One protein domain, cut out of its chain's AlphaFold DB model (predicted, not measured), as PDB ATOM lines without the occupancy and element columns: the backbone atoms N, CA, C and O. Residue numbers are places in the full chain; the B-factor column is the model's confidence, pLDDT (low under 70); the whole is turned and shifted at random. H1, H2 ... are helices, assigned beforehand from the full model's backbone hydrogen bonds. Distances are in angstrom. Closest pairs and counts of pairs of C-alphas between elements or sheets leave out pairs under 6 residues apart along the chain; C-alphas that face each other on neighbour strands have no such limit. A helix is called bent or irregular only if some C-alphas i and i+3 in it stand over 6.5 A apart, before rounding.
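What this domain is: This is residues 38 to 90 of the 99 residues of an uncharacterized protein of Naegleria fowleri (UniProt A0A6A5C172). The two long helices, H2 and H3, make a narrow V that is joined at its point by residues 68 to 70 and opens toward the far ends of both. The short helix H1 lies side by side with H2, running opposite ways at a tilt of 8 degrees, and also reaches part of H3, while residues 84 to 90, of which 84 to 88 belong to H3, stick out free. The printed part has 53 residues with three named helices, in the order H1, H2, H3, and no named strand; its class is all helix. It is compact, with a radius of gyration of the C-alphas of 11.0 A, and flat in outline, spanning 31 by 25 by 13 A.

Where its parts are: Find C-alpha 50 at (-17.457, -17.582, -18.841); from there H2, residues 50 to 67, runs 25.8 A to C-alpha 67 at (-34.969, -26.943, -2.440). H2 is neither bent nor irregular, but only just: C-alphas 51 and 54 are 6.2 A apart. Look next at H3, residues 71 to 88, which runs 26.0 A and ends with C-alpha 88 at (-26.122, -35.229, -26.085). Then go back to C-alpha 38 at (-24.883, -28.616, -6.359), where H1, residues 38 to 46, begins; it is 12.5 A long.

How they stand to each other: Begin with H2 and look at residues 60 to 67, which alone touch H3, there with its residues 72 to 76 alone. The closest C-alphas of the two are those of Leu 66 and Gly 72, 4.2 A apart. This helical hairpin runs opposite ways at a shallow tilt of 32 degrees, only just short of steep. H1 and H2 also touch and form a helical hairpin, opposite ways at a shallow tilt of 8 degrees; their closest C-alphas are those of Gly 44 and Val 53, 4.3 A apart. H3 touches H1 with residues 76 to 80 alone, and here the closest C-alphas are those of Thr 40 and Gly 80, 7.4 A apart. H1 and H3 run the same way at a shallow tilt of 33 degrees, only just short of steep. The helix packing is mostly aligned, with the three pairs at shallow tilts. In the backbones of H1 and H3 every O i to N i+4 pair is within hydrogen-bond range; in H2 it is 12 of 14.

The domain as a whole: Look for the two C-alphas farthest apart at Val 68 and Gly 89, 32.3 A from each other. The printed part has no cut, and the links H1 to H2 and H2 to H3 are both tight, with 3 residues each. In the B-factor column the mean pLDDT of the printed part is 81.1, and residues 89 to 90 are under 70.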
ATOM      1  N   VAL A  38     -26.315 -28.256  -6.342       85.75
ATOM      2  CA  VAL A  38     -24.883 -28.616  -6.359       85.75
ATOM      3  C   VAL A  38     -24.446 -29.032  -7.766       85.75
ATOM      4  O   VAL A  38     -23.409 -28.580  -8.255       85.75
ATOM      5  N   GLY A  39     -25.256 -29.824  -8.476       84.44
ATOM      6  CA  GLY A  39     -24.944 -30.233  -9.851       84.44
ATOM      7  C   GLY A  39     -24.900 -29.044 -10.805       84.44
ATOM      8  O   GLY A  39     -24.031 -28.961 -11.675       84.44
ATOM      9  N   THR A  40     -25.783 -28.071 -10.596       85.94
ATOM     10  CA  THR A  40     -25.817 -26.823 -11.364       85.94
ATOM     11  C   THR A  40     -24.591 -25.939 -11.089       85.94
ATOM     12  O   THR A  40     -24.047 -25.361 -12.030       85.94
ATOM     13  N   LEU A  41     -24.082 -25.888  -9.852       87.81
ATOM     14  CA  LEU A  41     -22.824 -25.198  -9.526       87.81
ATOM     15  C   LEU A  41     -21.621 -25.853 -10.216       87.81
ATOM     16  O   LEU A  41     -20.844 -25.168 -10.886       87.81
ATOM     17  N   VAL A  42     -21.519 -27.185 -10.147       87.12
ATOM     18  CA  VAL A  42     -20.463 -27.955 -10.826       87.12
ATOM     19  C   VAL A  42     -20.534 -27.763 -12.345       87.12
ATOM     20  O   VAL A  42     -19.505 -27.573 -12.995       87.12
ATOM     21  N   ALA A  43     -21.734 -27.702 -12.928       84.81
ATOM     22  CA  ALA A  43     -21.921 -27.367 -14.341       84.81
ATOM     23  C   ALA A  43     -21.319 -25.998 -14.711       84.81
ATOM     24  O   ALA A  43     -20.804 -25.823 -15.819       84.81
ATOM     25  N   GLY A  44     -21.365 -25.040 -13.782       85.12
ATOM     26  CA  GLY A  44     -20.720 -23.735 -13.897       85.12
ATOM     27  C   GLY A  44     -19.193 -23.806 -13.873       85.12
ATOM     28  O   GLY A  44     -18.550 -23.061 -14.601       85.12
ATOM     29  N   CYS A  45     -18.600 -24.720 -13.110       83.50
ATOM     30  CA  CYS A  45     -17.146 -24.915 -13.088       83.50
ATOM     31  C   CYS A  45     -16.629 -25.646 -14.338       83.50
ATOM     32  O   CYS A  45     -15.544 -25.352 -14.828       83.50
ATOM     33  N   VAL A  46     -17.416 -26.579 -14.880       84.00
ATOM     34  CA  VAL A  46     -17.007 -27.423 -16.017       84.00
ATOM     35  C   VAL A  46     -17.305 -26.762 -17.373       84.00
ATOM     36  O   VAL A  46     -16.750 -27.139 -18.409       84.00
ATOM     37  N   THR A  47     -18.172 -25.748 -17.417       81.44
ATOM     38  CA  THR A  47     -18.479 -25.043 -18.669       81.44
ATOM     39  C   THR A  47     -17.337 -24.115 -19.088       81.44
ATOM     40  O   THR A  47     -16.937 -23.208 -18.367       81.44
ATOM     41  N   SER A  48     -16.859 -24.247 -20.327       70.19
ATOM     42  CA  SER A  48     -15.800 -23.372 -20.864       70.19
ATOM     43  C   SER A  48     -16.286 -21.950 -21.193       70.19
ATOM     44  O   SER A  48     -15.503 -21.089 -21.590       70.19
ATOM     45  N   LYS A  49     -17.595 -21.671 -21.078       75.38
ATOM     46  CA  LYS A  49     -18.183 -20.370 -21.432       75.38
ATOM     47  C   LYS A  49     -18.363 -19.497 -20.192       75.38
ATOM     48  O   LYS A  49     -19.391 -19.598 -19.529       75.38
ATOM     49  N   LYS A  50     -17.444 -18.544 -19.972       70.88
ATOM     50  CA  LYS A  50     -17.457 -17.582 -18.841       70.88
ATOM     51  C   LYS A  50     -18.814 -16.900 -18.605       70.88
ATOM     52  O   LYS A  50     -19.244 -16.756 -17.467       70.88
ATOM     53  N   LYS A  51     -19.542 -16.541 -19.674       72.69
ATOM     54  CA  LYS A  51     -20.885 -15.933 -19.566       72.69
ATOM     55  C   LYS A  51     -21.924 -16.864 -18.926       72.69
ATOM     56  O   LYS A  51     -22.852 -16.373 -18.306       72.69
ATOM     57  N   LYS A  52     -21.777 -18.185 -19.068       75.56
ATOM     58  CA  LYS A  52     -22.714 -19.194 -18.545       75.56
ATOM     59  C   LYS A  52     -22.408 -19.612 -17.112       75.56
ATOM     60  O   LYS A  52     -23.319 -20.053 -16.423       75.56
ATOM     61  N   VAL A  53     -21.164 -19.426 -16.669       80.94
ATOM     62  CA  VAL A  53     -20.723 -19.703 -15.293       80.94
ATOM     63  C   VAL A  53     -21.570 -18.918 -14.294       80.94
ATOM     64  O   VAL A  53     -22.164 -19.514 -13.404       80.94
ATOM     65  N   LYS A  54     -21.718 -17.599 -14.499       79.50
ATOM     66  CA  LYS A  54     -22.510 -16.725 -13.614       79.50
ATOM     67  C   LYS A  54     -23.959 -17.196 -13.473       79.50
ATOM     68  O   LYS A  54     -24.464 -17.276 -12.362       79.50
ATOM     69  N   PHE A  55     -24.600 -17.568 -14.582       83.56
ATOM     70  CA  PHE A  55     -25.961 -18.108 -14.548       83.56
ATOM     71  C   PHE A  55     -26.024 -19.434 -13.796       83.56
ATOM     72  O   PHE A  55     -26.895 -19.599 -12.957       83.56
ATOM     73  N   CYS A  56     -25.095 -20.359 -14.045       85.19
ATOM     74  CA  CYS A  56     -25.065 -21.641 -13.338       85.19
ATOM     75  C   CYS A  56     -24.892 -21.454 -11.823       85.19
ATOM     76  O   CYS A  56     -25.553 -22.138 -11.051       85.19
ATOM     77  N   ILE A  57     -24.077 -20.486 -11.396       85.00
ATOM     78  CA  ILE A  57     -23.910 -20.165  -9.975       85.00
ATOM     79  C   ILE A  57     -25.201 -19.595  -9.382       85.00
ATOM     80  O   ILE A  57     -25.674 -20.094  -8.368       85.00
ATOM     81  N   ILE A  58     -25.809 -18.603 -10.037       86.75
ATOM     82  CA  ILE A  58     -27.050 -17.978  -9.557       86.75
ATOM     83  C   ILE A  58     -28.193 -19.001  -9.504       86.75
ATOM     84  O   ILE A  58     -28.860 -19.115  -8.480       86.75
ATOM     85  N   PHE A  59     -28.396 -19.787 -10.566       86.12
ATOM     86  CA  PHE A  59     -29.423 -20.831 -10.601       86.12
ATOM     87  C   PHE A  59     -29.146 -21.949  -9.595       86.12
ATOM     88  O   PHE A  59     -30.089 -22.452  -8.999       86.12
ATOM     89  N   GLY A  60     -27.884 -22.332  -9.386       85.62
ATOM     90  CA  GLY A  60     -27.514 -23.345  -8.398       85.62
ATOM     91  C   GLY A  60     -27.805 -22.896  -6.967       85.62
ATOM     92  O   GLY A  60     -28.433 -23.634  -6.216       85.62
ATOM     93  N   LEU A  61     -27.446 -21.659  -6.617       87.12
ATOM     94  CA  LEU A  61     -27.758 -21.075  -5.308       87.12
ATOM     95  C   LEU A  61     -29.266 -20.919  -5.098       87.12
ATOM     96  O   LEU A  61     -29.785 -21.271  -4.042       87.12
ATOM     97  N   LEU A  62     -29.985 -20.454  -6.122       86.44
ATOM     98  CA  LEU A  62     -31.440 -20.325  -6.070       86.44
ATOM     99  C   LEU A  62     -32.110 -21.697  -5.898       86.44
ATOM    100  O   LEU A  62     -33.010 -21.843  -5.079       86.44
ATOM    101  N   GLN A  63     -31.637 -22.725  -6.607       83.44
ATOM    102  CA  GLN A  63     -32.124 -24.097  -6.454       83.44
ATOM    103  C   GLN A  63     -31.850 -24.661  -5.059       83.44
ATOM    104  O   GLN A  63     -32.725 -25.334  -4.528       83.44
ATOM    105  N   MET A  64     -30.696 -24.365  -4.450       84.00
ATOM    106  CA  MET A  64     -30.413 -24.765  -3.066       84.00
ATOM    107  C   MET A  64     -31.385 -24.099  -2.086       84.00
ATOM    108  O   MET A  64     -31.985 -24.792  -1.270       84.00
ATOM    109  N   LEU A  65     -31.609 -22.787  -2.205       84.06
ATOM    110  CA  LEU A  65     -32.532 -22.049  -1.331       84.06
ATOM    111  C   LEU A  65     -33.990 -22.503  -1.504       84.06
ATOM    112  O   LEU A  65     -34.702 -22.687  -0.521       84.06
ATOM    113  N   LEU A  66     -34.432 -22.742  -2.743       81.00
ATOM    114  CA  LEU A  66     -35.792 -23.212  -3.034       81.00
ATOM    115  C   LEU A  66     -35.967 -24.724  -2.827       81.00
ATOM    116  O   LEU A  66     -37.101 -25.208  -2.849       81.00
ATOM    117  N   SER A  67     -34.883 -25.491  -2.653       77.31
ATOM    118  CA  SER A  67     -34.969 -26.943  -2.440       77.31
ATOM    119  C   SER A  67     -35.724 -27.299  -1.162       77.31
ATOM    120  O   SER A  67     -36.422 -28.309  -1.143       77.31
ATOM    121  N   VAL A  68     -35.678 -26.415  -0.157       74.00
ATOM    122  CA  VAL A  68     -36.427 -26.524   1.104       74.00
ATOM    123  C   VAL A  68     -37.937 -26.653   0.857       74.00
ATOM    124  O   VAL A  68     -38.637 -27.293   1.631       74.00
ATOM    125  N   VAL A  69     -38.440 -26.102  -0.252       78.69
ATOM    126  CA  VAL A  69     -39.871 -26.073  -0.599       78.69
ATOM    127  C   VAL A  69     -40.248 -27.185  -1.599       78.69
ATOM    128  O   VAL A  69     -41.323 -27.137  -2.181       78.69
ATOM    129  N   LEU A  70     -39.378 -28.178  -1.862       79.81
ATOM    130  CA  LEU A  70     -39.507 -29.233  -2.900       79.81
ATOM    131  C   LEU A  70     -39.600 -28.723  -4.359       79.81
ATOM    132  O   LEU A  70     -39.174 -29.405  -5.291       79.81
ATOM    133  N   ILE A  71     -40.063 -27.493  -4.577       80.38
ATOM    134  CA  ILE A  71     -40.137 -26.812  -5.875       80.38
ATOM    135  C   ILE A  71     -38.731 -26.614  -6.455       80.38
ATOM    136  O   ILE A  71     -38.507 -26.864  -7.641       80.38
ATOM    137  N   GLY A  72     -37.754 -26.228  -5.624       78.12
ATOM    138  CA  GLY A  72     -36.361 -26.097  -6.063       78.12
ATOM    139  C   GLY A  72     -35.723 -27.432  -6.448       78.12
ATOM    140  O   GLY A  72     -34.856 -27.466  -7.321       78.12
ATOM    141  N   TRP A  73     -36.198 -28.538  -5.868       82.19
ATOM    142  CA  TRP A  73     -35.729 -29.881  -6.194       82.19
ATOM    143  C   TRP A  73     -36.204 -30.328  -7.581       82.19
ATOM    144  O   TRP A  73     -35.376 -30.658  -8.432       82.19
ATOM    145  N   LEU A  74     -37.508 -30.209  -7.868       86.75
ATOM    146  CA  LEU A  74     -38.053 -30.488  -9.204       86.75
ATOM    147  C   LEU A  74     -37.402 -29.603 -10.274       86.75
ATOM    148  O   LEU A  74     -36.999 -30.099 -11.329       86.75
ATOM    149  N   TRP A  75     -37.225 -28.308  -9.983       84.38
ATOM    150  CA  TRP A  75     -36.501 -27.396 -10.871       84.38
ATOM    151  C   TRP A  75     -35.085 -27.914 -11.150       84.38
ATOM    152  O   TRP A  75     -34.653 -27.940 -12.306       84.38
ATOM    153  N   SER A  76     -34.354 -28.360 -10.125       85.75
ATOM    154  CA  SER A  76     -32.985 -28.858 -10.286       85.75
ATOM    155  C   SER A  76     -32.901 -30.067 -11.227       85.75
ATOM    156  O   SER A  76     -32.022 -30.111 -12.097       85.75
ATOM    157  N   ILE A  77     -33.866 -30.990 -11.141       86.19
ATOM    158  CA  ILE A  77     -33.975 -32.148 -12.041       86.19
ATOM    159  C   ILE A  77     -34.269 -31.692 -13.475       86.19
ATOM    160  O   ILE A  77     -33.548 -32.085 -14.398       86.19
ATOM    161  N   PHE A  78     -35.257 -30.809 -13.683       86.00
ATOM    162  CA  PHE A  78     -35.546 -30.250 -15.011       86.00
ATOM    163  C   PHE A  78     -34.304 -29.597 -15.623       86.00
ATOM    164  O   PHE A  78     -33.977 -29.843 -16.787       86.00
ATOM    165  N   TRP A  79     -33.565 -28.821 -14.828       85.62
ATOM    166  CA  TRP A  79     -32.333 -28.173 -15.266       85.62
ATOM    167  C   TRP A  79     -31.254 -29.178 -15.686       85.62
ATOM    168  O   TRP A  79     -30.624 -29.012 -16.734       85.62
ATOM    169  N   GLY A  80     -31.081 -30.259 -14.919       84.44
ATOM    170  CA  GLY A  80     -30.188 -31.364 -15.272       84.44
ATOM    171  C   GLY A  80     -30.570 -32.010 -16.607       84.44
ATOM    172  O   GLY A  80     -29.708 -32.243 -17.458       84.44
ATOM    173  N   VAL A  81     -31.870 -32.218 -16.850       84.44
ATOM    174  CA  VAL A  81     -32.376 -32.789 -18.109       84.44
ATOM    175  C   VAL A  81     -32.122 -31.845 -19.287       84.44
ATOM    176  O   VAL A  81     -31.716 -32.302 -20.357       84.44
ATOM    177  N   PHE A  82     -32.294 -30.531 -19.114       83.25
ATOM    178  CA  PHE A  82     -31.963 -29.542 -20.146       83.25
ATOM    179  C   PHE A  82     -30.480 -29.567 -20.517       83.25
ATOM    180  O   PHE A  82     -30.135 -29.568 -21.703       83.25
ATOM    181  N   ILE A  83     -29.602 -29.620 -19.513       84.50
ATOM    182  CA  ILE A  83     -28.155 -29.728 -19.709       84.50
ATOM    183  C   ILE A  83     -27.806 -31.013 -20.465       84.50
ATOM    184  O   ILE A  83     -27.031 -30.969 -21.429       84.50
ATOM    185  N   TYR A  84     -28.400 -32.140 -20.066       83.81
ATOM    186  CA  TYR A  84     -28.208 -33.432 -20.715       83.81
ATOM    187  C   TYR A  84     -28.645 -33.389 -22.182       83.81
ATOM    188  O   TYR A  84     -27.818 -33.606 -23.067       83.81
ATOM    189  N   LYS A  85     -29.893 -32.990 -22.463       79.50
ATOM    190  CA  LYS A  85     -30.451 -32.912 -23.827       79.50
ATOM    191  C   LYS A  85     -29.653 -31.983 -24.744       79.50
ATOM    192  O   LYS A  85     -29.421 -32.307 -25.911       79.50
ATOM    193  N   ARG A  86     -29.199 -30.833 -24.228       76.25
ATOM    194  CA  ARG A  86     -28.381 -29.869 -24.986       76.25
ATOM    195  C   ARG A  86     -26.974 -30.394 -25.284       76.25
ATOM    196  O   ARG A  86     -26.362 -29.989 -26.277       76.25
ATOM    197  N   SER A  87     -26.454 -31.272 -24.432       76.12
ATOM    198  CA  SER A  87     -25.103 -31.821 -24.550       76.12
ATOM    199  C   SER A  87     -25.052 -33.089 -25.406       76.12
ATOM    200  O   SER A  87     -24.126 -33.219 -26.201       76.12
ATOM    201  N   THR A  88     -26.056 -33.967 -25.322       70.56
ATOM    202  CA  THR A  88     -26.122 -35.229 -26.085       70.56
ATOM    203  C   THR A  88     -26.674 -35.080 -27.503       70.56
ATOM    204  O   THR A  88     -26.616 -36.021 -28.282       70.56
ATOM    205  N   GLY A  89     -27.206 -33.911 -27.876       64.12
ATOM    206  CA  GLY A  89     -27.749 -33.685 -29.221       64.12
ATOM    207  C   GLY A  89     -29.119 -34.331 -29.473       64.12
ATOM    208  O   GLY A  89     -29.723 -34.052 -30.504       64.12
ATOM    209  N   LEU A  90     -29.665 -35.084 -28.508       53.38
ATOM    210  CA  LEU A  90     -31.065 -35.546 -28.507       53.38
ATOM    211  C   LEU A  90     -32.065 -34.373 -28.390       53.38
ATOM    212  O   LEU A  90     -33.257 -34.534 -28.630       53.38
TER     213      LEU A  90